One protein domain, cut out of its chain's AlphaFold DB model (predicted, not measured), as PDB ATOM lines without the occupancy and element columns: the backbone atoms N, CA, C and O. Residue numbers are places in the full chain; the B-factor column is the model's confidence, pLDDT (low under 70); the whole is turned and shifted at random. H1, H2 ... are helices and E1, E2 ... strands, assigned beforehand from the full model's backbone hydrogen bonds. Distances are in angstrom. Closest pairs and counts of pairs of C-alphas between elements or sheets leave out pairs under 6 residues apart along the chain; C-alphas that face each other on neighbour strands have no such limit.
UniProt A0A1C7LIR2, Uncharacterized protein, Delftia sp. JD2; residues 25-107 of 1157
ATOM      1  N   TYR A  25      32.806 -19.206 -35.301       90.19
ATOM      2  CA  TYR A  25      32.342 -19.604 -33.975       90.19
ATOM      3  C   TYR A  25      30.877 -20.027 -34.010       90.19
ATOM      4  O   TYR A  25      30.043 -19.389 -34.655       90.19
ATOM      5  N   TRP A  26      30.580 -21.117 -33.311       92.38
ATOM      6  CA  TRP A  26      29.266 -21.743 -33.295       92.38
ATOM      7  C   TRP A  26      28.861 -22.106 -31.870       92.38
ATOM      8  O   TRP A  26      29.690 -22.514 -31.055       92.38
ATOM      9  N   ARG A  27      27.580 -21.931 -31.563       91.06
ATOM     10  CA  ARG A  27      26.977 -22.143 -30.251       91.06
ATOM     11  C   ARG A  27      26.268 -23.491 -30.212       91.06
ATOM     12  O   ARG A  27      25.478 -23.790 -31.101       91.06
ATOM     13  N   ALA A  28      26.529 -24.292 -29.182       91.44
ATOM     14  CA  ALA A  28      25.804 -25.538 -28.945       91.44
ATOM     15  C   ALA A  28      24.350 -25.249 -28.532       91.44
ATOM     16  O   ALA A  28      24.122 -24.496 -27.582       91.44
ATOM     17  N   LEU A  29      23.377 -25.851 -29.217       88.00
ATOM     18  CA  LEU A  29      21.943 -25.702 -28.940       88.00
ATOM     19  C   LEU A  29      21.498 -26.546 -27.739       88.00
ATOM     20  O   LEU A  29      20.689 -26.109 -26.922       88.00
ATOM     21  N   GLU A  30      22.064 -27.744 -27.618       88.62
ATOM     22  CA  GLU A  30      21.745 -28.726 -26.584       88.62
ATOM     23  C   GLU A  30      23.016 -29.164 -25.843       88.62
ATOM     24  O   GLU A  30      24.141 -28.901 -26.274       88.62
ATOM     25  N   GLU A  31      22.847 -29.820 -24.697       85.75
ATOM     26  CA  GLU A  31      23.962 -30.442 -23.987       85.75
ATOM     27  C   GLU A  31      24.419 -31.702 -24.738       85.75
ATOM     28  O   GLU A  31      23.598 -32.528 -25.135       85.75
ATOM     29  N   ILE A  32      25.735 -31.875 -24.902       87.12
ATOM     30  CA  ILE A  32      26.357 -33.038 -25.551       87.12
ATOM     31  C   ILE A  32      27.240 -33.748 -24.508       87.12
ATOM     32  O   ILE A  32      28.455 -33.518 -24.450       87.12
ATOM     33  N   PRO A  33      26.664 -34.628 -23.660       82.56
ATOM     34  CA  PRO A  33      27.356 -35.181 -22.493       82.56
ATOM     35  C   PRO A  33      28.583 -36.032 -22.836       82.56
ATOM     36  O   PRO A  33      29.546 -36.059 -22.077       82.56
ATOM     37  N   GLN A  34      28.560 -36.711 -23.988       82.50
ATOM     38  CA  GLN A  34      29.653 -37.572 -24.462       82.50
ATOM     39  C   GLN A  34      30.923 -36.790 -24.849       82.50
ATOM     40  O   GLN A  34      32.019 -37.334 -24.776       82.50
ATOM     41  N   GLU A  35      30.775 -35.508 -25.196       82.75
ATOM     42  CA  GLU A  35      31.874 -34.582 -25.515       82.75
ATOM     43  C   GLU A  35      32.118 -33.567 -24.381       82.75
ATOM     44  O   GLU A  35      33.044 -32.766 -24.439       82.75
ATOM     45  N   GLY A  36      31.291 -33.570 -23.329       83.50
ATOM     46  CA  GLY A  36      31.404 -32.633 -22.208       83.50
ATOM     47  C   GLY A  36      31.062 -31.181 -22.563       83.50
ATOM     48  O   GLY A  36      31.505 -30.277 -21.850       83.50
ATOM     49  N   ILE A  37      30.290 -30.963 -23.636       89.19
ATOM     50  CA  ILE A  37      29.875 -29.641 -24.128       89.19
ATOM     51  C   ILE A  37      28.515 -29.284 -23.520       89.19
ATOM     52  O   ILE A  37      27.527 -29.986 -23.736       89.19
ATOM     53  N   SER A  38      28.451 -28.182 -22.772       87.50
ATOM     54  CA  SER A  38      27.203 -27.681 -22.184       87.50
ATOM     55  C   SER A  38      26.386 -26.870 -23.195       87.50
ATOM     56  O   SER A  38      26.957 -26.189 -24.053       87.50
ATOM     57  N   ALA A  39      25.058 -26.879 -23.052       88.06
ATOM     58  CA  ALA A  39      24.169 -26.050 -23.866       88.06
ATOM     59  C   ALA A  39      24.558 -24.560 -23.773       88.06
ATOM     60  O   ALA A  39      24.886 -24.050 -22.701       88.06
ATOM     61  N   GLY A  40      24.548 -23.864 -24.909       85.44
ATOM     62  CA  GLY A  40      24.925 -22.456 -25.027       85.44
ATOM     63  C   GLY A  40      26.431 -22.181 -25.130       85.44
ATOM     64  O   GLY A  40      26.802 -21.017 -25.302       85.44
ATOM     65  N   THR A  41      27.295 -23.204 -25.060       89.81
ATOM     66  CA  THR A  41      28.756 -23.045 -25.191       89.81
ATOM     67  C   THR A  41      29.135 -22.635 -26.613       89.81
ATOM     68  O   THR A  41      28.718 -23.283 -27.569       89.81
ATOM     69  N   VAL A  42      29.960 -21.593 -26.755       90.94
ATOM     70  CA  VAL A  42      30.486 -21.134 -28.052       90.94
ATOM     71  C   VAL A  42      31.861 -21.758 -28.306       90.94
ATOM     72  O   VAL A  42      32.772 -21.608 -27.484       90.94
ATOM     73  N   LEU A  43      32.008 -22.451 -29.434       92.06
ATOM     74  CA  LEU A  43      33.212 -23.176 -29.848       92.06
ATOM     75  C   LEU A  43      33.694 -22.703 -31.226       92.06
ATOM     76  O   LEU A  43      32.899 -22.324 -32.084       92.06
ATOM     77  N   LEU A  44      35.009 -22.741 -31.434       91.50
ATOM     78  CA  LEU A  44      35.666 -22.371 -32.689       91.50
ATOM     79  C   LEU A  44      35.751 -23.579 -33.628       91.50
ATOM     80  O   LEU A  44      36.294 -24.611 -33.232       91.50
ATOM     81  N   ILE A  45      35.329 -23.436 -34.887       90.94
ATOM     82  CA  ILE A  45      35.681 -24.384 -35.951       90.94
ATOM     83  C   ILE A  45      37.156 -24.202 -36.287       90.94
ATOM     84  O   ILE A  45      37.567 -23.164 -36.801       90.94
ATOM     85  N   VAL A  46      37.956 -25.224 -36.005       87.31
ATOM     86  CA  VAL A  46      39.387 -25.236 -36.317       87.31
ATOM     87  C   VAL A  46      39.617 -25.675 -37.751       87.31
ATOM     88  O   VAL A  46      40.447 -25.069 -38.409       87.31
ATOM     89  N   SER A  47      38.901 -26.707 -38.206       85.06
ATOM     90  CA  SER A  47      39.086 -27.317 -39.526       85.06
ATOM     91  C   SER A  47      37.802 -27.995 -40.002       85.06
ATOM     92  O   SER A  47      37.018 -28.515 -39.201       85.06
ATOM     93  N   VAL A  48      37.601 -28.008 -41.320       86.62
ATOM     94  CA  VAL A  48      36.507 -28.704 -42.006       86.62
ATOM     95  C   VAL A  48      37.127 -29.748 -42.931       86.62
ATOM     96  O   VAL A  48      37.801 -29.412 -43.902       86.62
ATOM     97  N   ARG A  49      36.923 -31.034 -42.632       82.56
ATOM     98  CA  ARG A  49      37.418 -32.139 -43.461       82.56
ATOM     99  C   ARG A  49      36.445 -32.416 -44.597       82.56
ATOM    100  O   ARG A  49      35.251 -32.605 -44.352       82.56
ATOM    101  N   LEU A  50      36.977 -32.478 -45.811       79.31
ATOM    102  CA  LEU A  50      36.233 -32.789 -47.026       79.31
ATOM    103  C   LEU A  50      36.357 -34.281 -47.366       79.31
ATOM    104  O   LEU A  50      37.398 -34.891 -47.132       79.31
ATOM    105  N   VAL A  51      35.294 -34.851 -47.927       74.31
ATOM    106  CA  VAL A  51      35.261 -36.162 -48.587       74.31
ATOM    107  C   VAL A  51      34.534 -35.959 -49.914       74.31
ATOM    108  O   VAL A  51      33.435 -35.404 -49.918       74.31
ATOM    109  N   ASP A  52      35.145 -36.352 -51.034       71.62
ATOM    110  CA  ASP A  52      34.633 -36.096 -52.394       71.62
ATOM    111  C   ASP A  52      34.241 -34.617 -52.625       71.62
ATOM    112  O   ASP A  52      33.131 -34.312 -53.074       71.62
ATOM    113  N   ASP A  53      35.129 -33.689 -52.246       69.81
ATOM    114  CA  ASP A  53      34.935 -32.228 -52.325       69.81
ATOM    115  C   ASP A  53      33.721 -31.684 -51.542       69.81
ATOM    116  O   ASP A  53      33.263 -30.560 -51.770       69.81
ATOM    117  N   LYS A  54      33.182 -32.460 -50.591       77.62
ATOM    118  CA  LYS A  54      32.051 -32.066 -49.738       77.62
ATOM    119  C   LYS A  54      32.421 -32.122 -48.254       77.62
ATOM    120  O   LYS A  54      33.091 -33.065 -47.841       77.62
ATOM    121  N   PRO A  55      31.972 -31.165 -47.418       81.25
ATOM    122  CA  PRO A  55      32.220 -31.209 -45.978       81.25
ATOM    123  C   PRO A  55      31.664 -32.486 -45.341       81.25
ATOM    124  O   PRO A  55      30.525 -32.868 -45.596       81.25
ATOM    125  N   HIS A  56      32.475 -33.135 -44.508       85.50
ATOM    126  CA  HIS A  56      32.141 -34.404 -43.865       85.50
ATOM    127  C   HIS A  56      32.315 -34.353 -42.346       85.50
ATOM    128  O   HIS A  56      31.374 -34.638 -41.609       85.50
ATOM    129  N   THR A  57      33.503 -33.962 -41.874       87.88
ATOM    130  CA  THR A  57      33.844 -33.931 -40.442       87.88
ATOM    131  C   THR A  57      34.246 -32.519 -40.034       87.88
ATOM    132  O   THR A  57      35.111 -31.911 -40.662       87.88
ATOM    133  N   ILE A  58      33.650 -32.009 -38.961       89.19
ATOM    134  CA  ILE A  58      33.932 -30.699 -38.373       89.19
ATOM    135  C   ILE A  58      34.794 -30.894 -37.130       89.19
ATOM    136  O   ILE A  58      34.454 -31.682 -36.246       89.19
ATOM    137  N   ILE A  59      35.917 -30.181 -37.070       88.88
ATOM    138  CA  ILE A  59      36.827 -30.196 -35.923       88.88
ATOM    139  C   ILE A  59      36.645 -28.889 -35.159       88.88
ATOM    140  O   ILE A  59      36.932 -27.810 -35.683       88.88
ATOM    141  N   LEU A  60      36.180 -28.987 -33.918       90.81
ATOM    142  CA  LEU A  60      35.949 -27.863 -33.018       90.81
ATOM    143  C   LEU A  60      37.032 -27.807 -31.940       90.81
ATOM    144  O   LEU A  60      37.466 -28.831 -31.406       90.81
ATOM    145  N   ARG A  61      37.437 -26.594 -31.566       89.50
ATOM    146  CA  ARG A  61      38.276 -26.375 -30.387       89.50
ATOM    147  C   ARG A  61      37.397 -26.409 -29.131       89.50
ATOM    148  O   ARG A  61      36.369 -25.733 -29.125       89.50
ATOM    149  N   PRO A  62      37.801 -27.120 -28.064       91.00
ATOM    150  CA  PRO A  62      37.164 -27.030 -26.758       91.00
ATOM    151  C   PRO A  62      37.191 -25.601 -26.224       91.00
ATOM    152  O   PRO A  62      38.056 -24.800 -26.589       91.00
ATOM    153  N   HIS A  63      36.280 -25.309 -25.299       90.81
ATOM    154  CA  HIS A  63      36.224 -24.013 -24.635       90.81
ATOM    155  C   HIS A  63      37.590 -23.645 -24.008       90.81
ATOM    156  O   HIS A  63      38.201 -24.513 -23.375       90.81
ATOM    157  N   PRO A  64      38.069 -22.385 -24.087       87.31
ATOM    158  CA  PRO A  64      39.397 -21.988 -23.601       87.31
ATOM    159  C   PRO A  64      39.711 -22.406 -22.159       87.31
ATOM    160  O   PRO A  64      40.814 -22.847 -21.866       87.31
ATOM    161  N   LEU A  65      38.723 -22.341 -21.263       86.81
ATOM    162  CA  LEU A  65      38.874 -22.759 -19.859       86.81
ATOM    163  C   LEU A  65      38.958 -24.282 -19.646       86.81
ATOM    164  O   LEU A  65      39.355 -24.721 -18.570       86.81
ATOM    165  N   GLN A  66      38.551 -25.084 -20.630       85.38
ATOM    166  CA  GLN A  66      38.611 -26.549 -20.584       85.38
ATOM    167  C   GLN A  66      39.790 -27.099 -21.397       85.38
ATOM    168  O   GLN A  66      40.240 -28.216 -21.142       85.38
ATOM    169  N   PHE A  67      40.305 -26.328 -22.355       83.06
ATOM    170  CA  PHE A  67      41.373 -26.736 -23.259       83.06
ATOM    171  C   PHE A  67      42.625 -27.222 -22.507       83.06
ATOM    172  O   PHE A  67      43.165 -26.526 -21.651       83.06
ATOM    173  N   GLY A  68      43.090 -28.433 -22.830       76.81
ATOM    174  CA  GLY A  68      44.257 -29.065 -22.202       76.81
ATOM    175  C   GLY A  68      43.983 -29.779 -20.871       76.81
ATOM    176  O   GLY A  68      44.895 -30.400 -20.326       76.81
ATOM    177  N   SER A  69      42.747 -29.743 -20.363       82.56
ATOM    178  CA  SER A  69      42.318 -30.510 -19.185       82.56
ATOM    179  C   SER A  69      41.731 -31.881 -19.566       82.56
ATOM    180  O   SER A  69      41.490 -32.165 -20.741       82.56
ATOM    181  N   GLY A  70      41.491 -32.756 -18.584       84.50
ATOM    182  CA  GLY A  70      40.806 -34.031 -18.805       84.50
ATOM    183  C   GLY A  70      39.989 -34.465 -17.592       84.50
ATOM    184  O   GLY A  70      40.419 -34.274 -16.455       84.50
ATOM    185  N   ARG A  71      38.806 -35.039 -17.830       86.19
ATOM    186  CA  ARG A  71      37.924 -35.573 -16.779       86.19
ATOM    187  C   ARG A  71      37.130 -36.774 -17.279       86.19
ATOM    188  O   ARG A  71      36.924 -36.937 -18.479       86.19
ATOM    189  N   THR A  72      36.665 -37.608 -16.356       85.56
ATOM    190  CA  THR A  72      35.771 -38.723 -16.685       85.56
ATOM    191  C   THR A  72      34.351 -38.200 -16.879       85.56
ATOM    192  O   THR A  72      33.756 -37.678 -15.937       85.56
ATOM    193  N   LEU A  73      33.810 -38.339 -18.089       86.81
ATOM    194  CA  LEU A  73      32.433 -37.974 -18.425       86.81
ATOM    195  C   LEU A  73      31.510 -39.165 -18.168       86.81
ATOM    196  O   LEU A  73      31.893 -40.308 -18.424       86.81
ATOM    197  N   ARG A  74      30.301 -38.907 -17.657       84.44
ATOM    198  CA  ARG A  74      29.265 -39.918 -17.401       84.44
ATOM    199  C   ARG A  74      28.007 -39.558 -18.187       84.44
ATOM    200  O   ARG A  74      27.519 -38.441 -18.061       84.44
ATOM    201  N   TRP A  75      27.473 -40.493 -18.970       85.69
ATOM    202  CA  TRP A  75      26.237 -40.285 -19.733       85.69
ATOM    203  C   TRP A  75      25.440 -41.583 -19.881       85.69
ATOM    204  O   TRP A  75      25.930 -42.667 -19.568       85.69
ATOM    205  N   ARG A  76      24.190 -41.488 -20.345       81.06
ATOM    206  CA  ARG A  76      23.364 -42.655 -20.683       81.06
ATOM    207  C   ARG A  76      23.262 -42.795 -22.195       81.06
ATOM    208  O   ARG A  76      23.001 -41.818 -22.890       81.06
ATOM    209  N   ASN A  77      23.478 -44.000 -22.711       74.69
ATOM    210  CA  ASN A  77      23.309 -44.275 -24.139       74.69
ATOM    211  C   ASN A  77      21.813 -44.335 -24.527       74.69
ATOM    212  O   ASN A  77      20.929 -44.343 -23.669       74.69
ATOM    213  N   LYS A  78      21.517 -44.445 -25.833       68.69
ATOM    214  CA  LYS A  78      20.137 -44.555 -26.360       68.69
ATOM    215  C   LYS A  78      19.354 -45.773 -25.824       68.69
ATOM    216  O   LYS A  78      18.140 -45.817 -25.981       68.69
ATOM    217  N   THR A  79      20.021 -46.745 -25.191       68.06
ATOM    218  CA  THR A  79      19.403 -47.922 -24.549       68.06
ATOM    219  C   THR A  79      19.263 -47.785 -23.024       68.06
ATOM    220  O   THR A  79      18.820 -48.724 -22.366       68.06
ATOM    221  N   GLY A  80      19.601 -46.623 -22.449       66.00
ATOM    222  CA  GLY A  80      19.434 -46.297 -21.027       66.00
ATOM    223  C   GLY A  80      20.567 -46.756 -20.098       66.00
ATOM    224  O   GLY A  80      20.500 -46.506 -18.890       66.00
ATOM    225  N   GLN A  81      21.615 -47.393 -20.631       71.38
ATOM    226  CA  GLN A  81      22.769 -47.872 -19.866       71.38
ATOM    227  C   GLN A  81      23.738 -46.729 -19.546       71.38
ATOM    228  O   GLN A  81      24.055 -45.912 -20.413       71.38
ATOM    229  N   ALA A  82      24.232 -46.702 -18.306       76.06
ATOM    230  CA  ALA A  82      25.246 -45.751 -17.865       76.06
ATOM    231  C   ALA A  82      26.612 -46.089 -18.484       76.06
ATOM    232  O   ALA A  82      27.082 -47.220 -18.396       76.06
ATOM    233  N   GLN A  83      27.238 -45.092 -19.099       78.81
ATOM    234  CA  GLN A  83      28.568 -45.140 -19.693       78.81
ATOM    235  C   GLN A  83      29.465 -44.133 -18.972       78.81
ATOM    236  O   GLN A  83      28.999 -43.072 -18.545       78.81
ATOM    237  N   HIS A  84      30.746 -44.466 -18.823       80.50
ATOM    238  CA  HIS A  84      31.759 -43.526 -18.361       80.50
ATOM    239  C   HIS A  84      33.039 -43.687 -19.178       80.50
ATOM    240  O   HIS A  84      33.486 -44.805 -19.417       80.50
ATOM    241  N   ALA A  85      33.635 -42.574 -19.600       81.44
ATOM    242  CA  ALA A  85      34.898 -42.579 -20.329       81.44
ATOM    243  C   ALA A  85      35.762 -41.399 -19.892       81.44
ATOM    244  O   ALA A  85      35.258 -40.304 -19.631       81.44
ATOM    245  N   TRP A  86      37.073 -41.625 -19.800       83.06
ATOM    246  CA  TRP A  86      38.027 -40.534 -19.649       83.06
ATOM    247  C   TRP A  86      38.059 -39.731 -20.953       83.06
ATOM    248  O   TRP A  86      38.268 -40.309 -22.019       83.06
ATOM    249  N   HIS A  87      37.855 -38.419 -20.868       81.12
ATOM    250  CA  HIS A  87      37.886 -37.527 -22.022       81.12
ATOM    251  C   HIS A  87      38.900 -36.404 -21.784       81.12
ATOM    252  O   HIS A  87      38.864 -35.719 -20.757       81.12
ATOM    253  N   GLY A  88      39.816 -36.228 -22.738       84.94
ATOM    254  CA  GLY A  88      40.783 -35.135 -22.749       84.94
ATOM    255  C   GLY A  88      40.334 -34.038 -23.707       84.94
ATOM    256  O   GLY A  88      40.182 -34.293 -24.897       84.94
ATOM    257  N   PHE A  89      40.183 -32.812 -23.212       85.38
ATOM    258  CA  PHE A  89      39.714 -31.662 -23.987       85.38
ATOM    259  C   PHE A  89      40.838 -31.086 -24.857       85.38
ATOM    260  O   PHE A  89      41.437 -30.055 -24.537       85.38
ATOM    261  N   LYS A  90      41.146 -31.769 -25.964       85.12
ATOM    262  CA  LYS A  90      42.103 -31.300 -26.984       85.12
ATOM    263  C   LYS A  90      41.398 -30.791 -28.243       85.12
ATOM    264  O   LYS A  90      41.690 -29.691 -28.698       85.12
ATOM    265  N   GLU A  91      40.460 -31.569 -28.766       89.31
ATOM    266  CA  GLU A  91      39.622 -31.256 -29.928       89.31
ATOM    267  C   GLU A  91      38.306 -32.035 -29.831       89.31
ATOM    268  O   GLU A  91      38.301 -33.139 -29.288       89.31
ATOM    269  N   HIS A  92      37.217 -31.479 -30.361       88.62
ATOM    270  CA  HIS A  92      35.954 -32.194 -30.556       88.62
ATOM    271  C   HIS A  92      35.766 -32.464 -32.043       88.62
ATOM    272  O   HIS A  92      35.979 -31.577 -32.870       88.62
ATOM    273  N   ARG A  93      35.364 -33.683 -32.396       89.25
ATOM    274  CA  ARG A  93      35.168 -34.087 -33.790       89.25
ATOM    275  C   ARG A  93      33.722 -34.513 -33.990       89.25
ATOM    276  O   ARG A  93      33.257 -35.430 -33.325       89.25
ATOM    277  N   VAL A  94      33.024 -33.858 -34.910       87.62
ATOM    278  CA  VAL A  94      31.584 -34.055 -35.123       87.62
ATOM    279  C   VAL A  94      31.317 -34.233 -36.615       87.62
ATOM    280  O   VAL A  94      31.937 -33.564 -37.440       87.62
ATOM    281  N   LEU A  95      30.414 -35.137 -36.993       86.75
ATOM    282  CA  LEU A  95      29.970 -35.260 -38.385       86.75
ATOM    283  C   LEU A  95      29.185 -34.016 -38.800       86.75
ATOM    284  O   LEU A  95      28.491 -33.427 -37.979       86.75
ATOM    285  N   LEU A  96      29.220 -33.646 -40.080       86.25
ATOM    286  CA  LEU A  96      28.489 -32.479 -40.584       86.25
ATOM    287  C   LEU A  96      26.990 -32.542 -40.242       86.25
ATOM    288  O   LEU A  96      26.411 -31.535 -39.850       86.25
ATOM    289  N   VAL A  97      26.367 -33.715 -40.384       84.31
ATOM    290  CA  VAL A  97      24.927 -33.898 -40.132       84.31
ATOM    291  C   VAL A  97      24.586 -33.633 -38.666       84.31
ATOM    292  O   VAL A  97      23.648 -32.894 -38.372       84.31
ATOM    293  N   ASP A  98      25.385 -34.179 -37.751       84.62
ATOM    294  CA  ASP A  98      25.216 -33.951 -36.317       84.62
ATOM    295  C   ASP A  98      25.539 -32.491 -35.968       84.62
ATOM    296  O   ASP A  98      24.802 -31.852 -35.226       84.62
ATOM    297  N   PHE A  99      26.577 -31.914 -36.576       88.25
ATOM    298  CA  PHE A  99      26.977 -30.528 -36.349       88.25
ATOM    299  C   PHE A  99      25.865 -29.538 -36.723       88.25
ATOM    300  O   PHE A  99      25.502 -28.688 -35.917       88.25
ATOM    301  N   LEU A 100      25.276 -29.684 -37.913       86.06
ATOM    302  CA  LEU A 100      24.194 -28.813 -38.383       86.06
ATOM    303  C   LEU A 100      22.899 -28.952 -37.567       86.06
ATOM    304  O   LEU A 100      22.050 -28.069 -37.645       86.06
ATOM    305  N   SER A 101      22.726 -30.047 -36.817       86.25
ATOM    306  CA  SER A 101      21.569 -30.230 -35.929       86.25
ATOM    307  C   SER A 101      21.819 -29.758 -34.495       86.25
ATOM    308  O   SER A 101      20.875 -29.346 -33.828       86.25
ATOM    309  N   LEU A 102      23.071 -29.790 -34.027       87.25
ATOM    310  CA  LEU A 102      23.437 -29.492 -32.639       87.25
ATOM    311  C   LEU A 102      23.999 -28.079 -32.426       87.25
ATOM    312  O   LEU A 102      24.118 -27.655 -31.276       87.25
ATOM    313  N   PHE A 103      24.359 -27.353 -33.489       90.88
ATOM    314  CA  PHE A 103      25.033 -26.057 -33.392       90.88
ATOM    315  C   PHE A 103      24.392 -24.980 -34.274       90.88
ATOM    316  O   PHE A 103      23.955 -25.246 -35.392       90.88
ATOM    317  N   GLU A 104      24.417 -23.733 -33.799       90.75
ATOM    318  CA  GLU A 104      24.021 -22.539 -34.554       90.75
ATOM    319  C   GLU A 104      25.172 -21.530 -34.678       90.75
ATOM    320  O   GLU A 104      26.073 -21.487 -33.839       90.75
ATOM    321  N   PHE A 105      25.178 -20.727 -35.743       88.19
ATOM    322  CA  PHE A 105      26.243 -19.752 -35.982       88.19
ATOM    323  C   PHE A 105      26.163 -18.582 -34.991       88.19
ATOM    324  O   PHE A 105      25.093 -18.000 -34.815       88.19
ATOM    325  N   GLU A 106      27.299 -18.195 -34.399       88.00
ATOM    326  CA  GLU A 106      27.381 -17.103 -33.423       88.00
ATOM    327  C   GLU A 106      28.126 -15.875 -33.998       88.00
ATOM    328  O   GLU A 106      29.364 -15.818 -33.954       88.00
ATOM    329  N   PRO A 107      27.407 -14.868 -34.540       81.12
ATOM    330  CA  PRO A 107      28.024 -13.663 -35.096       81.12
ATOM    331  C   PRO A 107      28.725 -12.806 -34.036       81.12
ATOM    332  O   PRO A 107      29.776 -12.239 -34.328       81.12
TER     333      PRO A 107
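What this domain is: This is residues 25 to 107 of the 1157 residues of an uncharacterized protein of Delftia sp. JD2 (UniProt A0A1C7LIR2). A five-stranded antiparallel sheet, curled like part of a barrel but not closed, wraps round one short helix, H1. A separate two-stranded hairpin, E4 and E5, forms an arm apart from that sheet, and the long loop of residues 29 to 41 reaches towards it. The printed part has 83 residues, with elements in the order E1, E2, E3, E4, E5, E6, H1, E7; the curled sheet has the order E6, E3, E2, E1, E7. The class is mostly strand, and the whole is compact, with a radius of gyration of the C-alphas of 13.2 A and spans of 38 by 31 by 20 A.

How they stand to each other: E1, residues 25 to 28, and E2, residues 42 to 51, form an antiparallel hairpin, with N 43 and O 26 at 2.8 A. E2 and E3, residues 54 to 61, form another hairpin at 149 degrees, with N 49 and O 57 at 2.8 A. E1, E2 and E3 make a meander, each strand the antiparallel neighbour of the one before. The pairing is staggered: E2 pairs with E1 over residues 42 to 44 and with E3 over 44 to 51. E2 bends by 56 degrees at residue 46, and E3 by 50 degrees at residue 57. E4, residues 70 to 76, and E5, residues 82 to 88, form a hairpin at 156 degrees, with N 83 and O 75 at 2.8 A; both are apart from E1, E2 and E3. E6, residues 92 to 95, is an edge strand antiparallel to E3 at 159 degrees, with N 58 and O 94 at 2.8 A. H1, residues 96 to 102, is on the strongly twisted sheet, which curls round it; its closest C-alphas with E3 are those of Leu 96 and His 56, 5.3 A apart. In H1 every O i to N i+4 pair is within hydrogen-bond range. E7, residues 103 to 105, is the other edge strand, antiparallel to E1 at 144 degrees, with N 27 and O 104 at 2.8 A.

Where its parts are: E1 begins at C-alpha 25, (32.342, -19.604, -33.975). E2 is 25.9 A long and E3 21.1 A. E4 measures 19.5 A and E5 19.4 A, with C-alpha 82 at (25.246, -45.751, -17.865). E6 spans 10.3 A, and H1 9.9 A. E7 ends at C-alpha 105, (26.243, -19.752, -35.982).

The domain as a whole: The C-alphas farthest apart are those of Asp 53 and Ala 82, at 38.3 A. The printed part has no cut. The link from E1 to E2, 13 residues, is long. Mean pLDDT of the printed part is 84.6; residue 53 and residues 78 to 80 are under 70.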